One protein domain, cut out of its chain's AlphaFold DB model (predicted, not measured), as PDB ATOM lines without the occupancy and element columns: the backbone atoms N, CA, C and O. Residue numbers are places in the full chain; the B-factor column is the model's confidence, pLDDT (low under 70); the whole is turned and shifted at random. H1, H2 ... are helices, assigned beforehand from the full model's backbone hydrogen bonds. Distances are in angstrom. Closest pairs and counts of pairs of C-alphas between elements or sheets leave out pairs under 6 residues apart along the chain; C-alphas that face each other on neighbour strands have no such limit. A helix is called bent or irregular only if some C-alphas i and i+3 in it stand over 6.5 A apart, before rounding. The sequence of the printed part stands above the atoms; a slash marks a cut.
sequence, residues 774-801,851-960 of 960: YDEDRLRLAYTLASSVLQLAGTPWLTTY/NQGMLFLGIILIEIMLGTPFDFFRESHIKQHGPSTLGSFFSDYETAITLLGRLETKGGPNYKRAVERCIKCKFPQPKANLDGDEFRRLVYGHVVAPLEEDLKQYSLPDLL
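Overview. This is residues 774 to 801 and 851 to 960 of the 960 residues of an uncharacterized protein of Neurospora tetrasperma (strain FGSC 2509 / P0656) (UniProt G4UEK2). Four helical parts make a small bundle in a ring, H1 beside H2, H2 beside H4b, H4b beside H5b and H5b beside H1 again, and neighbours in the ring run opposite ways. The bent helix H4 folds back on itself so that its first arm, H4a, covers H2 outside this ring, and the short H3 crosses near H2 and H4a at the far end from H5. The printed part has 138 residues with five named helices, in the order H1, H2, H3, H4, H5, and no named strand; the class is all helix. It is compact, with a radius of gyration of the C-alphas of 15.3 A, yet elongated in outline, spanning 53 by 34 by 28 A.

Along the chain. Start at C-alpha 775 at (-0.190, 16.987, 6.177), where H1 begins; it runs through residues 775 to 792, 25.3 A from first to last C-alpha. Past the cut, find H2 at residues 852 to 866, 21.0 A long, then H3 at residues 870 to 881. Next comes H4, residues 888 to 920, assigned as one helix by its hydrogen bonds but bent: C-alphas 906 and 909 are 9.2 A apart. Its arm H4a, residues 888 to 906, begins at C-alpha 888 at (-23.077, 26.752, -10.617) and is 26.6 A long; it is irregular, with C-alphas 898 and 901 6.8 A apart, and has a kink of 38 degrees near residue 900. The arm H4b holds residues 909 to 920. Last is H5, residues 933 to 954, also one helix by its hydrogen bonds but bent, with C-alphas 942 and 945 6.5 A apart. Its arms are H5a, residues 933 to 942, and H5b, residues 945 to 954, which ends at C-alpha 954 at (3.159, 8.700, 5.553).

Arrangement. Begin with the bundle of H1, H2, H4b, H5a and H5b, helices side by side. H1 touches H2 at a shallow tilt of 14 degrees, opposite ways, closest at the C-alphas of Arg 778 and Met 865, 5.8 A apart. H2 touches H4b, which touches it with residues 915 to 920 alone; the closest C-alphas are those of Leu 855 and Ile 919, 4.7 A apart, and the two run opposite ways at a shallow tilt of 33 degrees, only just short of steep. With residues 776 to 783 alone H1 touches H5b, closest at the C-alphas of Tyr 783 and Leu 947, 5.5 A. H4b touches H5b with residues 910 to 914 alone, closest at the C-alphas of Asn 910 and Pro 946, 5.8 A. H1 and H4b are apart, and so are H2 and H5b. Moving outward, H4a touches H2 at a steep tilt of 40 degrees, the same way, closest at the C-alphas of Ile 859 and Ala 896, 6.6 A. H4a and H4b run opposite ways at a shallow tilt of 8 degrees. H3 is about perpendicular to H2, at 86 degrees, and touches it with residue 870 alone, 5.8 A from Glu 863 by their C-alphas. In the backbone, each O i to N i+4 pair is within hydrogen-bond range in H1, H2, H3, H4b, H5a and H5b; in H4a 12 of 15 are.

Size, cuts and confidence. The C-alphas farthest apart are those of Thr 885 and Leu 960, 54.1 A. Residues 802 to 850 are not printed, and C-alphas 801 and 851 are 9.6 A apart across this cut, between H1 and H2. The link from H4 to H5, residues 921 to 932, is long. The mean pLDDT of the printed part is 79.4; 25 residues are under 70, among them residues 921 to 933 and 955 to 960, where the chain ends.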
ATOM      1  N   TYR A 774      -1.501  19.878   9.930       81.12
ATOM      2  CA  TYR A 774      -0.371  19.220   9.282       81.12
ATOM      3  C   TYR A 774      -0.820  18.274   8.163       81.12
ATOM      4  O   TYR A 774      -1.987  17.894   8.069       81.12
ATOM      5  N   ASP A 775       0.118  17.872   7.305       82.81
ATOM      6  CA  ASP A 775      -0.190  16.987   6.177       82.81
ATOM      7  C   ASP A 775      -0.692  15.606   6.638       82.81
ATOM      8  O   ASP A 775      -1.595  15.055   6.009       82.81
ATOM      9  N   GLU A 776      -0.227  15.096   7.790       84.44
ATOM     10  CA  GLU A 776      -0.784  13.876   8.398       84.44
ATOM     11  C   GLU A 776      -2.270  14.043   8.751       84.44
ATOM     12  O   GLU A 776      -3.089  13.184   8.414       84.44
ATOM     13  N   ASP A 777      -2.637  15.157   9.393       85.75
ATOM     14  CA  ASP A 777      -4.024  15.442   9.775       85.75
ATOM     15  C   ASP A 777      -4.916  15.575   8.539       85.75
ATOM     16  O   ASP A 777      -6.042  15.076   8.534       85.75
ATOM     17  N   ARG A 778      -4.401  16.173   7.457       88.69
ATOM     18  CA  ARG A 778      -5.107  16.272   6.170       88.69
ATOM     19  C   ARG A 778      -5.345  14.906   5.550       88.69
ATOM     20  O   ARG A 778      -6.474  14.617   5.159       88.69
ATOM     21  N   LEU A 779      -4.315  14.062   5.472       89.12
ATOM     22  CA  LEU A 779      -4.427  12.710   4.920       89.12
ATOM     23  C   LEU A 779      -5.387  11.851   5.751       89.12
ATOM     24  O   LEU A 779      -6.269  11.187   5.199       89.12
ATOM     25  N   ARG A 780      -5.279  11.910   7.084       89.25
ATOM     26  CA  ARG A 780      -6.156  11.163   7.992       89.25
ATOM     27  C   ARG A 780      -7.603  11.642   7.901       89.25
ATOM     28  O   ARG A 780      -8.508  10.804   7.841       89.25
ATOM     29  N   LEU A 781      -7.841  12.954   7.858       89.88
ATOM     30  CA  LEU A 781      -9.182  13.523   7.721       89.88
ATOM     31  C   LEU A 781      -9.796  13.183   6.355       89.88
ATOM     32  O   LEU A 781     -10.949  12.760   6.297       89.88
ATOM     33  N   ALA A 782      -9.017  13.280   5.273       91.62
ATOM     34  CA  ALA A 782      -9.432  12.900   3.922       91.62
ATOM     35  C   ALA A 782      -9.846  11.423   3.831       91.62
ATOM     36  O   ALA A 782     -10.929  11.109   3.331       91.62
ATOM     37  N   TYR A 783      -9.022  10.517   4.367       91.44
ATOM     38  CA  TYR A 783      -9.339   9.091   4.443       91.44
ATOM     39  C   TYR A 783     -10.603   8.829   5.276       91.44
ATOM     40  O   TYR A 783     -11.505   8.113   4.832       91.44
ATOM     41  N   THR A 784     -10.704   9.456   6.453       90.06
ATOM     42  CA  THR A 784     -11.858   9.306   7.352       90.06
ATOM     43  C   THR A 784     -13.149   9.748   6.668       90.06
ATOM     44  O   THR A 784     -14.131   9.011   6.693       90.06
ATOM     45  N   LEU A 785     -13.143  10.895   5.985       89.75
ATOM     46  CA  LEU A 785     -14.311  11.415   5.275       89.75
ATOM     47  C   LEU A 785     -14.705  10.558   4.075       89.75
ATOM     48  O   LEU A 785     -15.880  10.227   3.936       89.75
ATOM     49  N   ALA A 786     -13.747  10.142   3.243       90.44
ATOM     50  CA  ALA A 786     -14.036   9.266   2.110       90.44
ATOM     51  C   ALA A 786     -14.626   7.919   2.572       90.44
ATOM     52  O   ALA A 786     -15.600   7.429   1.997       90.44
ATOM     53  N   SER A 787     -14.089   7.356   3.660       89.56
ATOM     54  CA  SER A 787     -14.639   6.167   4.316       89.56
ATOM     55  C   SER A 787     -16.050   6.424   4.854       89.56
ATOM     56  O   SER A 787     -16.966   5.647   4.592       89.56
ATOM     57  N   SER A 788     -16.269   7.515   5.585       88.38
ATOM     58  CA  SER A 788     -17.571   7.814   6.179       88.38
ATOM     59  C   SER A 788     -18.657   8.132   5.153       88.38
ATOM     60  O   SER A 788     -19.797   7.733   5.361       88.38
ATOM     61  N   VAL A 789     -18.337   8.753   4.014       85.62
ATOM     62  CA  VAL A 789     -19.312   8.938   2.925       85.62
ATOM     63  C   VAL A 789     -19.813   7.587   2.410       85.62
ATOM     64  O   VAL A 789     -21.015   7.424   2.229       85.62
ATOM     65  N   LEU A 790     -18.945   6.577   2.264       84.06
ATOM     66  CA  LEU A 790     -19.383   5.223   1.892       84.06
ATOM     67  C   LEU A 790     -20.274   4.562   2.948       84.06
ATOM     68  O   LEU A 790     -21.194   3.824   2.588       84.06
ATOM     69  N   GLN A 791     -19.997   4.818   4.229       85.81
ATOM     70  CA  GLN A 791     -20.792   4.301   5.345       85.81
ATOM     71  C   GLN A 791     -22.158   4.982   5.422       85.81
ATOM     72  O   GLN A 791     -23.133   4.319   5.734       85.81
ATOM     73  N   LEU A 792     -22.257   6.280   5.128       84.12
ATOM     74  CA  LEU A 792     -23.459   7.070   5.416       84.12
ATOM     75  C   LEU A 792     -24.304   7.408   4.187       84.12
ATOM     76  O   LEU A 792     -25.459   7.790   4.360       84.12
ATOM     77  N   ALA A 793     -23.784   7.262   2.967       80.12
ATOM     78  CA  ALA A 793     -24.536   7.565   1.751       80.12
ATOM     79  C   ALA A 793     -25.856   6.780   1.683       80.12
ATOM     80  O   ALA A 793     -25.874   5.565   1.917       80.12
ATOM     81  N   GLY A 794     -26.946   7.496   1.398       73.06
ATOM     82  CA  GLY A 794     -28.300   6.939   1.345       73.06
ATOM     83  C   GLY A 794     -28.964   6.750   2.711       73.06
ATOM     84  O   GLY A 794     -30.098   6.285   2.777       73.06
ATOM     85  N   THR A 795     -28.288   7.104   3.809       80.88
ATOM     86  CA  THR A 795     -28.881   7.090   5.157       80.88
ATOM     87  C   THR A 795     -29.383   8.483   5.540       80.88
ATOM     88  O   THR A 795     -28.883   9.474   5.010       80.88
ATOM     89  N   PRO A 796     -30.296   8.611   6.519       78.81
ATOM     90  CA  PRO A 796     -30.744   9.923   6.999       78.81
ATOM     91  C   PRO A 796     -29.618  10.810   7.561       78.81
ATOM     92  O   PRO A 796     -29.741  12.031   7.608       78.81
ATOM     93  N   TRP A 797     -28.475  10.223   7.942       81.00
ATOM     94  CA  TRP A 797     -27.286  10.996   8.305       81.00
ATOM     95  C   TRP A 797     -26.750  11.809   7.123       81.00
ATOM     96  O   TRP A 797     -26.271  12.925   7.323       81.00
ATOM     97  N   LEU A 798     -26.871  11.298   5.893       76.56
ATOM     98  CA  LEU A 798     -26.357  11.908   4.671       76.56
ATOM     99  C   LEU A 798     -27.321  11.711   3.487       76.56
ATOM    100  O   LEU A 798     -27.289  10.689   2.803       76.56
ATOM    101  N   THR A 799     -28.152  12.721   3.230       61.91
ATOM    102  CA  THR A 799     -29.280  12.635   2.291       61.91
ATOM    103  C   THR A 799     -28.902  12.799   0.815       61.91
ATOM    104  O   THR A 799     -29.472  12.104  -0.020       61.91
ATOM    105  N   THR A 800     -27.954  13.675   0.459       65.56
ATOM    106  CA  THR A 800     -27.610  13.952  -0.957       65.56
ATOM    107  C   THR A 800     -26.112  14.149  -1.211       65.56
ATOM    108  O   THR A 800     -25.542  13.488  -2.078       65.56
ATOM    109  N   TYR A 801     -25.449  15.029  -0.461       74.12
ATOM    110  CA  TYR A 801     -24.004  15.274  -0.537       74.12
ATOM    111  C   TYR A 801     -23.484  15.856   0.785       74.12
ATOM    112  O   TYR A 801     -24.264  16.366   1.584       74.12
ATOM    113  N   ASN A 851     -22.890  12.103 -10.803       68.25
ATOM    114  CA  ASN A 851     -23.179  11.740  -9.417       68.25
ATOM    115  C   ASN A 851     -22.727  12.890  -8.499       68.25
ATOM    116  O   ASN A 851     -21.533  13.048  -8.232       68.25
ATOM    117  N   GLN A 852     -23.683  13.708  -8.046       75.06
ATOM    118  CA  GLN A 852     -23.422  14.902  -7.236       75.06
ATOM    119  C   GLN A 852     -22.625  14.565  -5.968       75.06
ATOM    120  O   GLN A 852     -21.649  15.247  -5.670       75.06
ATOM    121  N   GLY A 853     -22.956  13.467  -5.281       78.44
ATOM    122  CA  GLY A 853     -22.244  13.030  -4.076       78.44
ATOM    123  C   GLY A 853     -20.753  12.772  -4.312       78.44
ATOM    124  O   GLY A 853     -19.925  13.152  -3.485       78.44
ATOM    125  N   MET A 854     -20.385  12.208  -5.467       83.69
ATOM    126  CA  MET A 854     -18.977  12.001  -5.833       83.69
ATOM    127  C   MET A 854     -18.262  13.309  -6.171       83.69
ATOM    128  O   MET A 854     -17.105  13.479  -5.786       83.69
ATOM    129  N   LEU A 855     -18.932  14.245  -6.850       84.38
ATOM    130  CA  LEU A 855     -18.347  15.555  -7.138       84.38
ATOM    131  C   LEU A 855     -18.041  16.314  -5.842       84.38
ATOM    132  O   LEU A 855     -16.913  16.767  -5.657       84.38
ATOM    133  N   PHE A 856     -19.009  16.394  -4.926       86.00
ATOM    134  CA  PHE A 856     -18.834  17.076  -3.642       86.00
ATOM    135  C   PHE A 856     -17.802  16.387  -2.746       86.00
ATOM    136  O   PHE A 856     -16.996  17.070  -2.118       86.00
ATOM    137  N   LEU A 857     -17.727  15.050  -2.761       89.38
ATOM    138  CA  LEU A 857     -16.625  14.332  -2.115       89.38
ATOM    139  C   LEU A 857     -15.268  14.762  -2.696       89.38
ATOM    140  O   LEU A 857     -14.337  15.042  -1.946       89.38
ATOM    141  N   GLY A 858     -15.153  14.859  -4.023       90.69
ATOM    142  CA  GLY A 858     -13.946  15.363  -4.683       90.69
ATOM    143  C   GLY A 858     -13.588  16.794  -4.268       90.69
ATOM    144  O   GLY A 858     -12.418  17.079  -4.019       90.69
ATOM    145  N   ILE A 859     -14.587  17.669  -4.138       91.38
ATOM    146  CA  ILE A 859     -14.419  19.061  -3.698       91.38
ATOM    147  C   ILE A 859     -13.918  19.132  -2.250       91.38
ATOM    148  O   ILE A 859     -12.907  19.785  -2.003       91.38
ATOM    149  N   ILE A 860     -14.526  18.404  -1.311       91.62
ATOM    150  CA  ILE A 860     -14.059  18.371   0.086       91.62
ATOM    151  C   ILE A 860     -12.609  17.885   0.170       91.62
ATOM    152  O   ILE A 860     -11.799  18.446   0.908       91.62
ATOM    153  N   LEU A 861     -12.251  16.848  -0.593       93.25
ATOM    154  CA  LEU A 861     -10.882  16.333  -0.616       93.25
ATOM    155  C   LEU A 861      -9.885  17.371  -1.163       93.25
ATOM    156  O   LEU A 861      -8.733  17.398  -0.718       93.25
ATOM    157  N   ILE A 862     -10.311  18.245  -2.083       92.94
ATOM    158  CA  ILE A 862      -9.526  19.411  -2.514       92.94
ATOM    159  C   ILE A 862      -9.361  20.400  -1.361       92.94
ATOM    160  O   ILE A 862      -8.235  20.804  -1.071       92.94
ATOM    161  N   GLU A 863     -10.460  20.778  -0.705       92.31
ATOM    162  CA  GLU A 863     -10.466  21.752   0.391       92.31
ATOM    163  C   GLU A 863      -9.549  21.324   1.545       92.31
ATOM    164  O   GLU A 863      -8.745  22.123   2.022       92.31
ATOM    165  N   ILE A 864      -9.598  20.045   1.930       91.69
ATOM    166  CA  ILE A 864      -8.769  19.464   2.996       91.69
ATOM    167  C   ILE A 864      -7.292  19.498   2.630       91.69
ATOM    168  O   ILE A 864      -6.471  19.982   3.408       91.69
ATOM    169  N   MET A 865      -6.937  18.994   1.445       91.00
ATOM    170  CA  MET A 865      -5.533  18.895   1.057       91.00
ATOM    171  C   MET A 865      -4.923  20.279   0.856       91.00
ATOM    172  O   MET A 865      -3.807  20.550   1.306       91.00
ATOM    173  N   LEU A 866      -5.653  21.190   0.209       88.50
ATOM    174  CA  LEU A 866      -5.176  22.545  -0.043       88.50
ATOM    175  C   LEU A 866      -5.264  23.445   1.196       88.50
ATOM    176  O   LEU A 866      -4.441  24.354   1.300       88.50
ATOM    177  N   GLY A 867      -6.115  23.114   2.169       87.38
ATOM    178  CA  GLY A 867      -6.267  23.854   3.423       87.38
ATOM    179  C   GLY A 867      -7.035  25.163   3.248       87.38
ATOM    180  O   GLY A 867      -6.743  26.134   3.933       87.38
ATOM    181  N   THR A 868      -7.953  25.215   2.284       87.50
ATOM    182  CA  THR A 868      -8.613  26.450   1.840       87.50
ATOM    183  C   THR A 868     -10.039  26.147   1.375       87.50
ATOM    184  O   THR A 868     -10.200  25.194   0.603       87.50
ATOM    185  N   PRO A 869     -11.046  26.953   1.759       89.75
ATOM    186  CA  PRO A 869     -12.420  26.769   1.303       89.75
ATOM    187  C   PRO A 869     -12.544  26.855  -0.223       89.75
ATOM    188  O   PRO A 869     -11.893  27.682  -0.869       89.75
ATOM    189  N   PHE A 870     -13.407  26.027  -0.806       89.00
ATOM    190  CA  PHE A 870     -13.567  25.924  -2.257       89.00
ATOM    191  C   PHE A 870     -14.114  27.214  -2.872       89.00
ATOM    192  O   PHE A 870     -13.740  27.566  -3.990       89.00
ATOM    193  N   ASP A 871     -14.938  27.951  -2.125       87.56
ATOM    194  CA  ASP A 871     -15.522  29.226  -2.555       87.56
ATOM    195  C   ASP A 871     -14.443  30.239  -2.968       87.56
ATOM    196  O   ASP A 871     -14.588  30.918  -3.984       87.56
ATOM    197  N   PHE A 872     -13.289  30.245  -2.292       86.81
ATOM    198  CA  PHE A 872     -12.158  31.101  -2.659       86.81
ATOM    199  C   PHE A 872     -11.576  30.751  -4.040       86.81
ATOM    200  O   PHE A 872     -11.212  31.631  -4.830       86.81
ATOM    201  N   PHE A 873     -11.497  29.457  -4.363       87.25
ATOM    202  CA  PHE A 873     -11.055  29.006  -5.682       87.25
ATOM    203  C   PHE A 873     -12.095  29.276  -6.758       87.25
ATOM    204  O   PHE A 873     -11.725  29.712  -7.846       87.25
ATOM    205  N   ARG A 874     -13.377  29.074  -6.438       85.38
ATOM    206  CA  ARG A 874     -14.504  29.372  -7.323       85.38
ATOM    207  C   ARG A 874     -14.500  30.849  -7.714       85.38
ATOM    208  O   ARG A 874     -14.518  31.169  -8.898       85.38
ATOM    209  N   GLU A 875     -14.392  31.754  -6.744       85.56
ATOM    210  CA  GLU A 875     -14.312  33.196  -6.999       85.56
ATOM    211  C   GLU A 875     -13.091  33.576  -7.839       85.56
ATOM    212  O   GLU A 875     -13.195  34.388  -8.759       85.56
ATOM    213  N   SER A 876     -11.931  32.986  -7.543       83.12
ATOM    214  CA  SER A 876     -10.702  33.226  -8.304       83.12
ATOM    215  C   SER A 876     -10.836  32.757  -9.757       83.12
ATOM    216  O   SER A 876     -10.430  33.473 -10.671       83.12
ATOM    217  N   HIS A 877     -11.452  31.593  -9.978       81.25
ATOM    218  CA  HIS A 877     -11.713  31.043 -11.306       81.25
ATOM    219  C   HIS A 877     -12.711  31.908 -12.086       81.25
ATOM    220  O   HIS A 877     -12.446  32.261 -13.230       81.25
ATOM    221  N   ILE A 878     -13.812  32.329 -11.452       82.06
ATOM    222  CA  ILE A 878     -14.805  33.230 -12.062       82.06
ATOM    223  C   ILE A 878     -14.169  34.577 -12.434       82.06
ATOM    224  O   ILE A 878     -14.449  35.107 -13.506       82.06
ATOM    225  N   LYS A 879     -13.273  35.125 -11.600       82.31
ATOM    226  CA  LYS A 879     -12.531  36.361 -11.916       82.31
ATOM    227  C   LYS A 879     -11.590  36.199 -13.116       82.31
ATOM    228  O   LYS A 879     -11.382  37.166 -13.842       82.31
ATOM    229  N   GLN A 880     -11.011  35.014 -13.318       79.75
ATOM    230  CA  GLN A 880     -10.049  34.747 -14.396       79.75
ATOM    231  C   GLN A 880     -10.706  34.328 -15.718       79.75
ATOM    232  O   GLN A 880     -10.227  34.711 -16.783       79.75
ATOM    233  N   HIS A 881     -11.788  33.551 -15.658       75.69
ATOM    234  CA  HIS A 881     -12.396  32.891 -16.819       75.69
ATOM    235  C   HIS A 881     -13.852  33.310 -17.084       75.69
ATOM    236  O   HIS A 881     -14.414  32.931 -18.110       75.69
ATOM    237  N   GLY A 882     -14.448  34.125 -16.207       71.62
ATOM    238  CA  GLY A 882     -15.866  34.485 -16.245       71.62
ATOM    239  C   GLY A 882     -16.771  33.423 -15.595       71.62
ATOM    240  O   GLY A 882     -16.335  32.299 -15.339       71.62
ATOM    241  N   PRO A 883     -18.037  33.760 -15.279       71.56
ATOM    242  CA  PRO A 883     -19.000  32.792 -14.760       71.56
ATOM    243  C   PRO A 883     -19.420  31.798 -15.851       71.56
ATOM    244  O   PRO A 883     -19.630  32.177 -17.003       71.56
ATOM    245  N   SER A 884     -19.584  30.524 -15.483       67.38
ATOM    246  CA  SER A 884     -20.054  29.497 -16.418       67.38
ATOM    247  C   SER A 884     -21.496  29.772 -16.857       67.38
ATOM    248  O   SER A 884     -22.379  30.008 -16.031       67.38
ATOM    249  N   THR A 885     -21.760  29.688 -18.162       62.50
ATOM    250  CA  THR A 885     -23.104  29.854 -18.742       62.50
ATOM    251  C   THR A 885     -24.019  28.653 -18.487       62.50
ATOM    252  O   THR A 885     -25.228  28.757 -18.679       62.50
ATOM    253  N   LEU A 886     -23.457  27.525 -18.035       64.38
ATOM    254  CA  LEU A 886     -24.164  26.268 -17.773       64.38
ATOM    255  C   LEU A 886     -24.603  26.094 -16.302       64.38
ATOM    256  O   LEU A 886     -25.147  25.050 -15.943       64.38
ATOM    257  N   GLY A 887     -24.381  27.102 -15.449       72.56
ATOM    258  CA  GLY A 887     -24.799  27.116 -14.043       72.56
ATOM    259  C   GLY A 887     -23.693  26.777 -13.032       72.56
ATOM    260  O   GLY A 887     -22.563  26.432 -13.386       72.56
ATOM    261  N   SER A 888     -24.027  26.880 -11.740       70.00
ATOM    262  CA  SER A 888     -23.077  26.752 -10.617       70.00
ATOM    263  C   SER A 888     -22.393  25.383 -10.550       70.00
ATOM    264  O   SER A 888     -21.197  25.312 -10.281       70.00
ATOM    265  N   PHE A 889     -23.119  24.311 -10.876       72.38
ATOM    266  CA  PHE A 889     -22.592  22.946 -10.896       72.38
ATOM    267  C   PHE A 889     -21.423  22.774 -11.884       72.38
ATOM    268  O   PHE A 889     -20.415  22.143 -11.566       72.38
ATOM    269  N   PHE A 890     -21.535  23.357 -13.083       73.56
ATOM    270  CA  PHE A 890     -20.482  23.284 -14.101       73.56
ATOM    271  C   PHE A 890     -19.284  24.161 -13.747       73.56
ATOM    272  O   PHE A 890     -18.147  23.730 -13.934       73.56
ATOM    273  N   SER A 891     -19.524  25.331 -13.147       79.69
ATOM    274  CA  SER A 891     -18.449  26.169 -12.609       79.69
ATOM    275  C   SER A 891     -17.620  25.429 -11.549       79.69
ATOM    276  O   SER A 891     -16.399  25.587 -11.511       79.69
ATOM    277  N   ASP A 892     -18.256  24.610 -10.709       83.06
ATOM    278  CA  ASP A 892     -17.567  23.828  -9.673       83.06
ATOM    279  C   ASP A 892     -16.747  22.695 -10.258       83.06
ATOM    280  O   ASP A 892     -15.599  22.486  -9.868       83.06
ATOM    281  N   TYR A 893     -17.304  22.007 -11.248       84.69
ATOM    282  CA  TYR A 893     -16.591  20.979 -11.985       84.69
ATOM    283  C   TYR A 893     -15.346  21.531 -12.703       84.69
ATOM    284  O   TYR A 893     -14.260  20.961 -12.570       84.69
ATOM    285  N   GLU A 894     -15.472  22.650 -13.423       82.88
ATOM    286  CA  GLU A 894     -14.352  23.302 -14.115       82.88
ATOM    287  C   GLU A 894     -13.272  23.746 -13.125       82.88
ATOM    288  O   GLU A 894     -12.107  23.365 -13.268       82.88
ATOM    289  N   THR A 895     -13.674  24.445 -12.058       87.69
ATOM    290  CA  THR A 895     -12.762  24.878 -10.992       87.69
ATOM    291  C   THR A 895     -12.025  23.675 -10.397       87.69
ATOM    292  O   THR A 895     -10.796  23.681 -10.311       87.69
ATOM    293  N   ALA A 896     -12.733  22.595 -10.059       87.75
ATOM    294  CA  ALA A 896     -12.133  21.401  -9.470       87.75
ATOM    295  C   ALA A 896     -11.130  20.708 -10.414       87.75
ATOM    296  O   ALA A 896     -10.087  20.232  -9.959       87.75
ATOM    297  N   ILE A 897     -11.381  20.699 -11.733       86.69
ATOM    298  CA  ILE A 897     -10.428  20.180 -12.728       86.69
ATOM    299  C   ILE A 897      -9.128  20.984 -12.736       86.69
ATOM    300  O   ILE A 897      -8.053  20.378 -12.760       86.69
ATOM    301  N   THR A 898      -9.203  22.318 -12.698       88.38
ATOM    302  CA  THR A 898      -7.996  23.169 -12.708       88.38
ATOM    303  C   THR A 898      -7.112  22.938 -11.478       88.38
ATOM    304  O   THR A 898      -5.886  23.052 -11.553       88.38
ATOM    305  N   LEU A 899      -7.708  22.526 -10.354       89.44
ATOM    306  CA  LEU A 899      -7.008  22.291  -9.091       89.44
ATOM    307  C   LEU A 899      -6.299  20.932  -9.011       89.44
ATOM    308  O   LEU A 899      -5.410  20.773  -8.172       89.44
ATOM    309  N   LEU A 900      -6.602  19.971  -9.895       87.75
ATOM    310  CA  LEU A 900      -5.992  18.632  -9.869       87.75
ATOM    311  C   LEU A 900      -4.456  18.667  -9.948       87.75
ATOM    312  O   LEU A 900      -3.795  17.857  -9.300       87.75
ATOM    313  N   GLY A 901      -3.871  19.605 -10.701       83.81
ATOM    314  CA  GLY A 901      -2.411  19.749 -10.789       83.81
ATOM    315  C   GLY A 901      -1.763  20.145  -9.458       83.81
ATOM    316  O   GLY A 901      -0.684  19.666  -9.126       83.81
ATOM    317  N   ARG A 902      -2.456  20.958  -8.648       86.56
ATOM    318  CA  ARG A 902      -1.988  21.389  -7.317       86.56
ATOM    319  C   ARG A 902      -2.081  20.278  -6.271       86.56
ATOM    320  O   ARG A 902      -1.375  20.325  -5.269       86.56
ATOM    321  N   LEU A 903      -2.949  19.289  -6.484       87.12
ATOM    322  CA  LEU A 903      -3.032  18.119  -5.609       87.12
ATOM    323  C   LEU A 903      -1.869  17.161  -5.825       87.12
ATOM    324  O   LEU A 903      -1.404  16.567  -4.864       87.12
ATOM    325  N   GLU A 904      -1.387  17.017  -7.059       84.06
ATOM    326  CA  GLU A 904      -0.255  16.134  -7.354       84.06
ATOM    327  C   GLU A 904       1.010  16.572  -6.619       84.06
ATOM    328  O   GLU A 904       1.728  15.737  -6.079       84.06
ATOM    329  N   THR A 905       1.247  17.884  -6.550       81.62
ATOM    330  CA  THR A 905       2.399  18.446  -5.842       81.62
ATOM    331  C   THR A 905       2.264  18.376  -4.324       81.62
ATOM    332  O   THR A 905       3.279  18.249  -3.649       81.62
ATOM    333  N   LYS A 906       1.043  18.472  -3.781       81.75
ATOM    334  CA  LYS A 906       0.811  18.574  -2.330       81.75
ATOM    335  C   LYS A 906       0.436  17.250  -1.656       81.75
ATOM    336  O   LYS A 906       0.939  16.960  -0.583       81.75
ATOM    337  N   GLY A 907      -0.446  16.466  -2.273       80.19
ATOM    338  CA  GLY A 907      -0.944  15.186  -1.754       80.19
ATOM    339  C   GLY A 907      -0.390  13.953  -2.472       80.19
ATOM    340  O   GLY A 907      -0.664  12.837  -2.049       80.19
ATOM    341  N   GLY A 908       0.371  14.125  -3.555       85.88
ATOM    342  CA  GLY A 908       0.953  13.019  -4.312       85.88
ATOM    343  C   GLY A 908       0.034  12.420  -5.391       85.88
ATOM    344  O   GLY A 908      -1.118  12.837  -5.585       85.88
ATOM    345  N   PRO A 909       0.549  11.440  -6.156       85.50
ATOM    346  CA  PRO A 909      -0.127  10.908  -7.340       85.50
ATOM    347  C   PRO A 909      -1.384  10.095  -7.004       85.50
ATOM    348  O   PRO A 909      -2.365  10.145  -7.750       85.50
ATOM    349  N   ASN A 910      -1.380   9.361  -5.893       86.69
ATOM    350  CA  ASN A 910      -2.507   8.547  -5.442       86.69
ATOM    351  C   ASN A 910      -3.681   9.423  -4.987       86.69
ATOM    352  O   ASN A 910      -4.786   9.268  -5.518       86.69
ATOM    353  N   TYR A 911      -3.428  10.420  -4.133       90.38
ATOM    354  CA  TYR A 911      -4.417  11.426  -3.738       90.38
ATOM    355  C   TYR A 911      -5.055  12.134  -4.942       90.38
ATOM    356  O   TYR A 911      -6.282  12.180  -5.072       90.38
ATOM    357  N   LYS A 912      -4.241  12.627  -5.890       90.81
ATOM    358  CA  LYS A 912      -4.737  13.239  -7.137       90.81
ATOM    359  C   LYS A 912      -5.656  12.288  -7.905       90.81
ATOM    360  O   LYS A 912      -6.721  12.699  -8.361       90.81
ATOM    361  N   ARG A 913      -5.251  11.024  -8.072       87.88
ATOM    362  CA  ARG A 913      -6.037  10.017  -8.804       87.88
ATOM    363  C   ARG A 913      -7.363   9.722  -8.111       87.88
ATOM    364  O   ARG A 913      -8.368   9.612  -8.810       87.88
ATOM    365  N   ALA A 914      -7.381   9.627  -6.783       90.38
ATOM    366  CA  ALA A 914      -8.605   9.445  -6.007       90.38
ATOM    367  C   ALA A 914      -9.583  10.609  -6.250       90.38
ATOM    368  O   ALA A 914     -10.730  10.386  -6.637       90.38
ATOM    369  N   VAL A 915      -9.102  11.853  -6.153       91.12
ATOM    370  CA  VAL A 915      -9.917  13.054  -6.398       91.12
ATOM    371  C   VAL A 915     -10.372  13.164  -7.857       91.12
ATOM    372  O   VAL A 915     -11.534  13.468  -8.127       91.12
ATOM    373  N   GLU A 916      -9.505  12.852  -8.824       88.81
ATOM    374  CA  GLU A 916      -9.872  12.844 -10.243       88.81
ATOM    375  C   GLU A 916     -10.993  11.834 -10.528       88.81
ATOM    376  O   GLU A 916     -11.897  12.123 -11.320       88.81
ATOM    377  N   ARG A 917     -10.961  10.654  -9.892       86.69
ATOM    378  CA  ARG A 917     -12.015   9.632 -10.027       86.69
ATOM    379  C   ARG A 917     -13.349  10.123  -9.471       86.69
ATOM    380  O   ARG A 917     -14.367   9.869 -10.113       86.69
ATOM    381  N   CYS A 918     -13.332  10.849  -8.353       86.88
ATOM    382  CA  CYS A 918     -14.513  11.486  -7.770       86.88
ATOM    383  C   CYS A 918     -15.124  12.535  -8.713       86.88
ATOM    384  O   CYS A 918     -16.292  12.427  -9.076       86.88
ATOM    385  N   ILE A 919     -14.321  13.496  -9.186       85.75
ATOM    386  CA  ILE A 919     -14.800  14.621 -10.010       85.75
ATOM    387  C   ILE A 919     -15.261  14.150 -11.391       85.75
ATOM    388  O   ILE A 919     -16.350  14.495 -11.838       85.75
ATOM    389  N   LYS A 920     -14.444  13.345 -12.082       80.19
ATOM    390  CA  LYS A 920     -14.731  12.912 -13.461       80.19
ATOM    391  C   LYS A 920     -15.664  11.701 -13.534       80.19
ATOM    392  O   LYS A 920     -15.951  11.248 -14.637       80.19
ATOM    393  N   CYS A 921     -16.064  11.130 -12.391       69.69
ATOM    394  CA  CYS A 921     -16.888   9.918 -12.300       69.69
ATOM    395  C   CYS A 921     -16.418   8.782 -13.238       69.69
ATOM    396  O   CYS A 921     -17.228   8.064 -13.823       69.69
ATOM    397  N   LYS A 922     -15.097   8.607 -13.406       67.38
ATOM    398  CA  LYS A 922     -14.504   7.579 -14.286       67.38
ATOM    399  C   LYS A 922     -14.605   6.195 -13.634       67.38
ATOM    400  O   LYS A 922     -13.583   5.620 -13.256       67.38
ATOM    401  N   PHE A 923     -15.810   5.661 -13.489       66.94
ATOM    402  CA  PHE A 923     -16.052   4.298 -13.018       66.94
ATOM    403  C   PHE A 923     -16.482   3.397 -14.187       66.94
ATOM    404  O   PHE A 923     -17.107   3.887 -15.126       66.94
ATOM    405  N   PRO A 924     -16.176   2.084 -14.153       56.00
ATOM    406  CA  PRO A 924     -16.568   1.143 -15.209       56.00
ATOM    407  C   PRO A 924     -18.080   1.086 -15.488       56.00
ATOM    408  O   PRO A 924     -18.485   0.637 -16.555       56.00
ATOM    409  N   GLN A 925     -18.916   1.540 -14.546       56.62
ATOM    410  CA  GLN A 925     -20.371   1.601 -14.678       56.62
ATOM    411  C   GLN A 925     -20.871   3.043 -14.441       56.62
ATOM    412  O   GLN A 925     -20.812   3.521 -13.309       56.62
ATOM    413  N   PRO A 926     -21.376   3.748 -15.472       45.44
ATOM    414  CA  PRO A 926     -21.705   5.177 -15.387       45.44
ATOM    415  C   PRO A 926     -23.073   5.516 -14.757       45.44
ATOM    416  O   PRO A 926     -23.366   6.690 -14.573       45.44
ATOM    417  N   LYS A 927     -23.924   4.532 -14.418       52.38
ATOM    418  CA  LYS A 927     -25.285   4.749 -13.857       52.38
ATOM    419  C   LYS A 927     -25.427   4.352 -12.385       52.38
ATOM    420  O   LYS A 927     -26.482   3.901 -11.948       52.38
ATOM    421  N   ALA A 928     -24.348   4.456 -11.632       53.12
ATOM    422  CA  ALA A 928     -24.245   3.832 -10.330       53.12
ATOM    423  C   ALA A 928     -24.363   4.871  -9.197       53.12
ATOM    424  O   ALA A 928     -23.579   5.815  -9.102       53.12
ATOM    425  N   ASN A 929     -25.401   4.714  -8.372       61.62
ATOM    426  CA  ASN A 929     -25.613   5.484  -7.147       61.62
ATOM    427  C   ASN A 929     -24.767   4.875  -6.011       61.62
ATOM    428  O   ASN A 929     -24.526   3.664  -6.008       61.62
ATOM    429  N   LEU A 930     -24.342   5.695  -5.043       62.47
ATOM    430  CA  LEU A 930     -23.653   5.265  -3.815       62.47
ATOM    431  C   LEU A 930     -24.443   4.220  -3.023       62.47
ATOM    432  O   LEU A 930     -23.841   3.485  -2.249       62.47
ATOM    433  N   ASP A 931     -25.740   4.081  -3.289       60.34
ATOM    434  CA  ASP A 931     -26.586   3.064  -2.675       60.34
ATOM    435  C   ASP A 931     -26.264   1.629  -3.124       60.34
ATOM    436  O   ASP A 931     -26.476   0.691  -2.357       60.34
ATOM    437  N   GLY A 932     -25.717   1.442  -4.331       67.50
ATOM    438  CA  GLY A 932     -25.469   0.120  -4.911       67.50
ATOM    439  C   GLY A 932     -24.173  -0.540  -4.430       67.50
ATOM    440  O   GLY A 932     -23.092   0.034  -4.560       67.50
ATOM    441  N   ASP A 933     -24.260  -1.793  -3.972       69.94
ATOM    442  CA  ASP A 933     -23.128  -2.581  -3.443       69.94
ATOM    443  C   ASP A 933     -21.916  -2.635  -4.386       69.94
ATOM    444  O   ASP A 933     -20.764  -2.494  -3.966       69.94
ATOM    445  N   GLU A 934     -22.168  -2.797  -5.686       74.25
ATOM    446  CA  GLU A 934     -21.116  -2.853  -6.704       74.25
ATOM    447  C   GLU A 934     -20.389  -1.512  -6.856       74.25
ATOM    448  O   GLU A 934     -19.171  -1.464  -7.034       74.25
ATOM    449  N   PHE A 935     -21.122  -0.408  -6.726       75.88
ATOM    450  CA  PHE A 935     -20.546   0.924  -6.805       75.88
ATOM    451  C   PHE A 935     -19.759   1.276  -5.548       75.88
ATOM    452  O   PHE A 935     -18.645   1.782  -5.664       75.88
ATOM    453  N   ARG A 936     -20.265   0.927  -4.354       78.38
ATOM    454  CA  ARG A 936     -19.522   1.095  -3.090       78.38
ATOM    455  C   ARG A 936     -18.183   0.360  -3.132       78.38
ATOM    456  O   ARG A 936     -17.164   0.926  -2.739       78.38
ATOM    457  N   ARG A 937     -18.152  -0.863  -3.681       79.19
ATOM    458  CA  ARG A 937     -16.911  -1.630  -3.916       79.19
ATOM    459  C   ARG A 937     -15.929  -0.890  -4.825       79.19
ATOM    460  O   ARG A 937     -14.737  -0.829  -4.522       79.19
ATOM    461  N   LEU A 938     -16.415  -0.342  -5.940       80.56
ATOM    462  CA  LEU A 938     -15.589   0.396  -6.900       80.56
ATOM    463  C   LEU A 938     -15.037   1.695  -6.302       80.56
ATOM    464  O   LEU A 938     -13.856   1.995  -6.481       80.56
ATOM    465  N   VAL A 939     -15.862   2.445  -5.570       82.50
ATOM    466  CA  VAL A 939     -15.450   3.681  -4.896       82.50
ATOM    467  C   VAL A 939     -14.443   3.376  -3.786       82.50
ATOM    468  O   VAL A 939     -13.410   4.040  -3.726       82.50
ATOM    469  N   TYR A 940     -14.648   2.328  -2.979       86.19
ATOM    470  CA  TYR A 940     -13.643   1.896  -2.004       86.19
ATOM    471  C   TYR A 940     -12.300   1.603  -2.686       86.19
ATOM    472  O   TYR A 940     -11.279   2.184  -2.324       86.19
ATOM    473  N   GLY A 941     -12.301   0.764  -3.726       82.81
ATOM    474  CA  GLY A 941     -11.070   0.337  -4.395       82.81
ATOM    475  C   GLY A 941     -10.323   1.442  -5.150       82.81
ATOM    476  O   GLY A 941      -9.108   1.344  -5.301       82.81
ATOM    477  N   HIS A 942     -11.016   2.470  -5.646       84.25
ATOM    478  CA  HIS A 942     -10.407   3.536  -6.454       84.25
ATOM    479  C   HIS A 942     -10.229   4.874  -5.731       84.25
ATOM    480  O   HIS A 942      -9.520   5.731  -6.259       84.25
ATOM    481  N   VAL A 943     -10.865   5.064  -4.573       88.31
ATOM    482  CA  VAL A 943     -10.818   6.316  -3.806       88.31
ATOM    483  C   VAL A 943     -10.314   6.060  -2.392       88.31
ATOM    484  O   VAL A 943      -9.295   6.617  -2.013       88.31
ATOM    485  N   VAL A 944     -10.972   5.191  -1.622       88.88
ATOM    486  CA  VAL A 944     -10.653   5.011  -0.192       88.88
ATOM    487  C   VAL A 944      -9.350   4.242   0.024       88.88
ATOM    488  O   VAL A 944      -8.512   4.697   0.796       88.88
ATOM    489  N   ALA A 945      -9.145   3.124  -0.675       85.69
ATOM    490  CA  ALA A 945      -7.945   2.299  -0.518       85.69
ATOM    491  C   ALA A 945      -6.639   3.041  -0.888       85.69
ATOM    492  O   ALA A 945      -5.690   2.952  -0.114       85.69
ATOM    493  N   PRO A 946      -6.569   3.832  -1.984       87.25
ATOM    494  CA  PRO A 946      -5.392   4.662  -2.257       87.25
ATOM    495  C   PRO A 946      -5.108   5.711  -1.171       87.25
ATOM    496  O   PRO A 946      -3.955   5.921  -0.817       87.25
ATOM    497  N   LEU A 947      -6.146   6.348  -0.613       89.38
ATOM    498  CA  LEU A 947      -5.983   7.326   0.474       89.38
ATOM    499  C   LEU A 947      -5.504   6.662   1.775       89.38
ATOM    500  O   LEU A 947      -4.717   7.244   2.518       89.38
ATOM    501  N   GLU A 948      -5.966   5.440   2.046       88.12
ATOM    502  CA  GLU A 948      -5.504   4.622   3.170       88.12
ATOM    503  C   GLU A 948      -4.023   4.238   3.017       88.12
ATOM    504  O   GLU A 948      -3.268   4.274   3.988       88.12
ATOM    505  N   GLU A 949      -3.606   3.873   1.804       83.75
ATOM    506  CA  GLU A 949      -2.221   3.519   1.492       83.75
ATOM    507  C   GLU A 949      -1.281   4.719   1.645       83.75
ATOM    508  O   GLU A 949      -0.253   4.590   2.310       83.75
ATOM    509  N   ASP A 950      -1.662   5.891   1.127       83.00
ATOM    510  CA  ASP A 950      -0.889   7.128   1.287       83.00
ATOM    511  C   ASP A 950      -0.714   7.489   2.769       83.00
ATOM    512  O   ASP A 950       0.386   7.830   3.202       83.00
ATOM    513  N   LEU A 951      -1.769   7.344   3.581       84.19
ATOM    514  CA  LEU A 951      -1.689   7.574   5.024       84.19
ATOM    515  C   LEU A 951      -0.758   6.569   5.720       84.19
ATOM    516  O   LEU A 951       0.013   6.970   6.589       84.19
ATOM    517  N   LYS A 952      -0.811   5.281   5.348       82.75
ATOM    518  CA  LYS A 952       0.077   4.237   5.897       82.75
ATOM    519  C   LYS A 952       1.538   4.481   5.535       82.75
ATOM    520  O   LYS A 952       2.409   4.281   6.372       82.75
ATOM    521  N   GLN A 953       1.809   4.900   4.300       78.31
ATOM    522  CA  GLN A 953       3.159   5.249   3.858       78.31
ATOM    523  C   GLN A 953       3.676   6.499   4.577       78.31
ATOM    524  O   GLN A 953       4.840   6.542   4.962       78.31
ATOM    525  N   TYR A 954       2.808   7.486   4.816       71.38
ATOM    526  CA  TYR A 954       3.159   8.700   5.553       71.38
ATOM    527  C   TYR A 954       3.432   8.432   7.045       71.38
ATOM    528  O   TYR A 954       4.322   9.044   7.626       71.38
ATOM    529  N   SER A 955       2.707   7.492   7.669       64.06
ATOM    530  CA  SER A 955       2.893   7.103   9.076       64.06
ATOM    531  C   SER A 955       4.050   6.122   9.330       64.06
ATOM    532  O   SER A 955       4.263   5.717  10.473       64.06
ATOM    533  N   LEU A 956       4.834   5.792   8.294       47.50
ATOM    534  CA  LEU A 956       6.077   5.014   8.350       47.50
ATOM    535  C   LEU A 956       7.365   5.893   8.325       47.50
ATOM    536  O   LEU A 956       8.198   5.679   7.444       47.50
ATOM    537  N   PRO A 957       7.614   6.869   9.229       36.09
ATOM    538  CA  PRO A 957       8.947   7.463   9.340       36.09
ATOM    539  C   PRO A 957       9.840   6.719  10.358       36.09
ATOM    540  O   PRO A 957       9.411   6.411  11.468       36.09
ATOM    541  N   ASP A 958      11.099   6.489   9.954       31.81
ATOM    542  CA  ASP A 958      12.289   6.061  10.727       31.81
ATOM    543  C   ASP A 958      12.517   4.564  11.041       31.81
ATOM    544  O   ASP A 958      12.738   4.173  12.187       31.81
ATOM    545  N   LEU A 959      12.594   3.711  10.010       30.52
ATOM    546  CA  LEU A 959      13.192   2.360  10.121       30.52
ATOM    547  C   LEU A 959      14.073   1.960   8.915       30.52
ATOM    548  O   LEU A 959      14.194   0.774   8.598       30.52
ATOM    549  N   LEU A 960      14.693   2.943   8.250       27.81
ATOM    550  CA  LEU A 960      15.756   2.723   7.258       27.81
ATOM    551  C   LEU A 960      17.121   3.134   7.804       27.81
ATOM    552  O   LEU A 960      17.239   4.295   8.256       27.81
TER     553      LEU A 960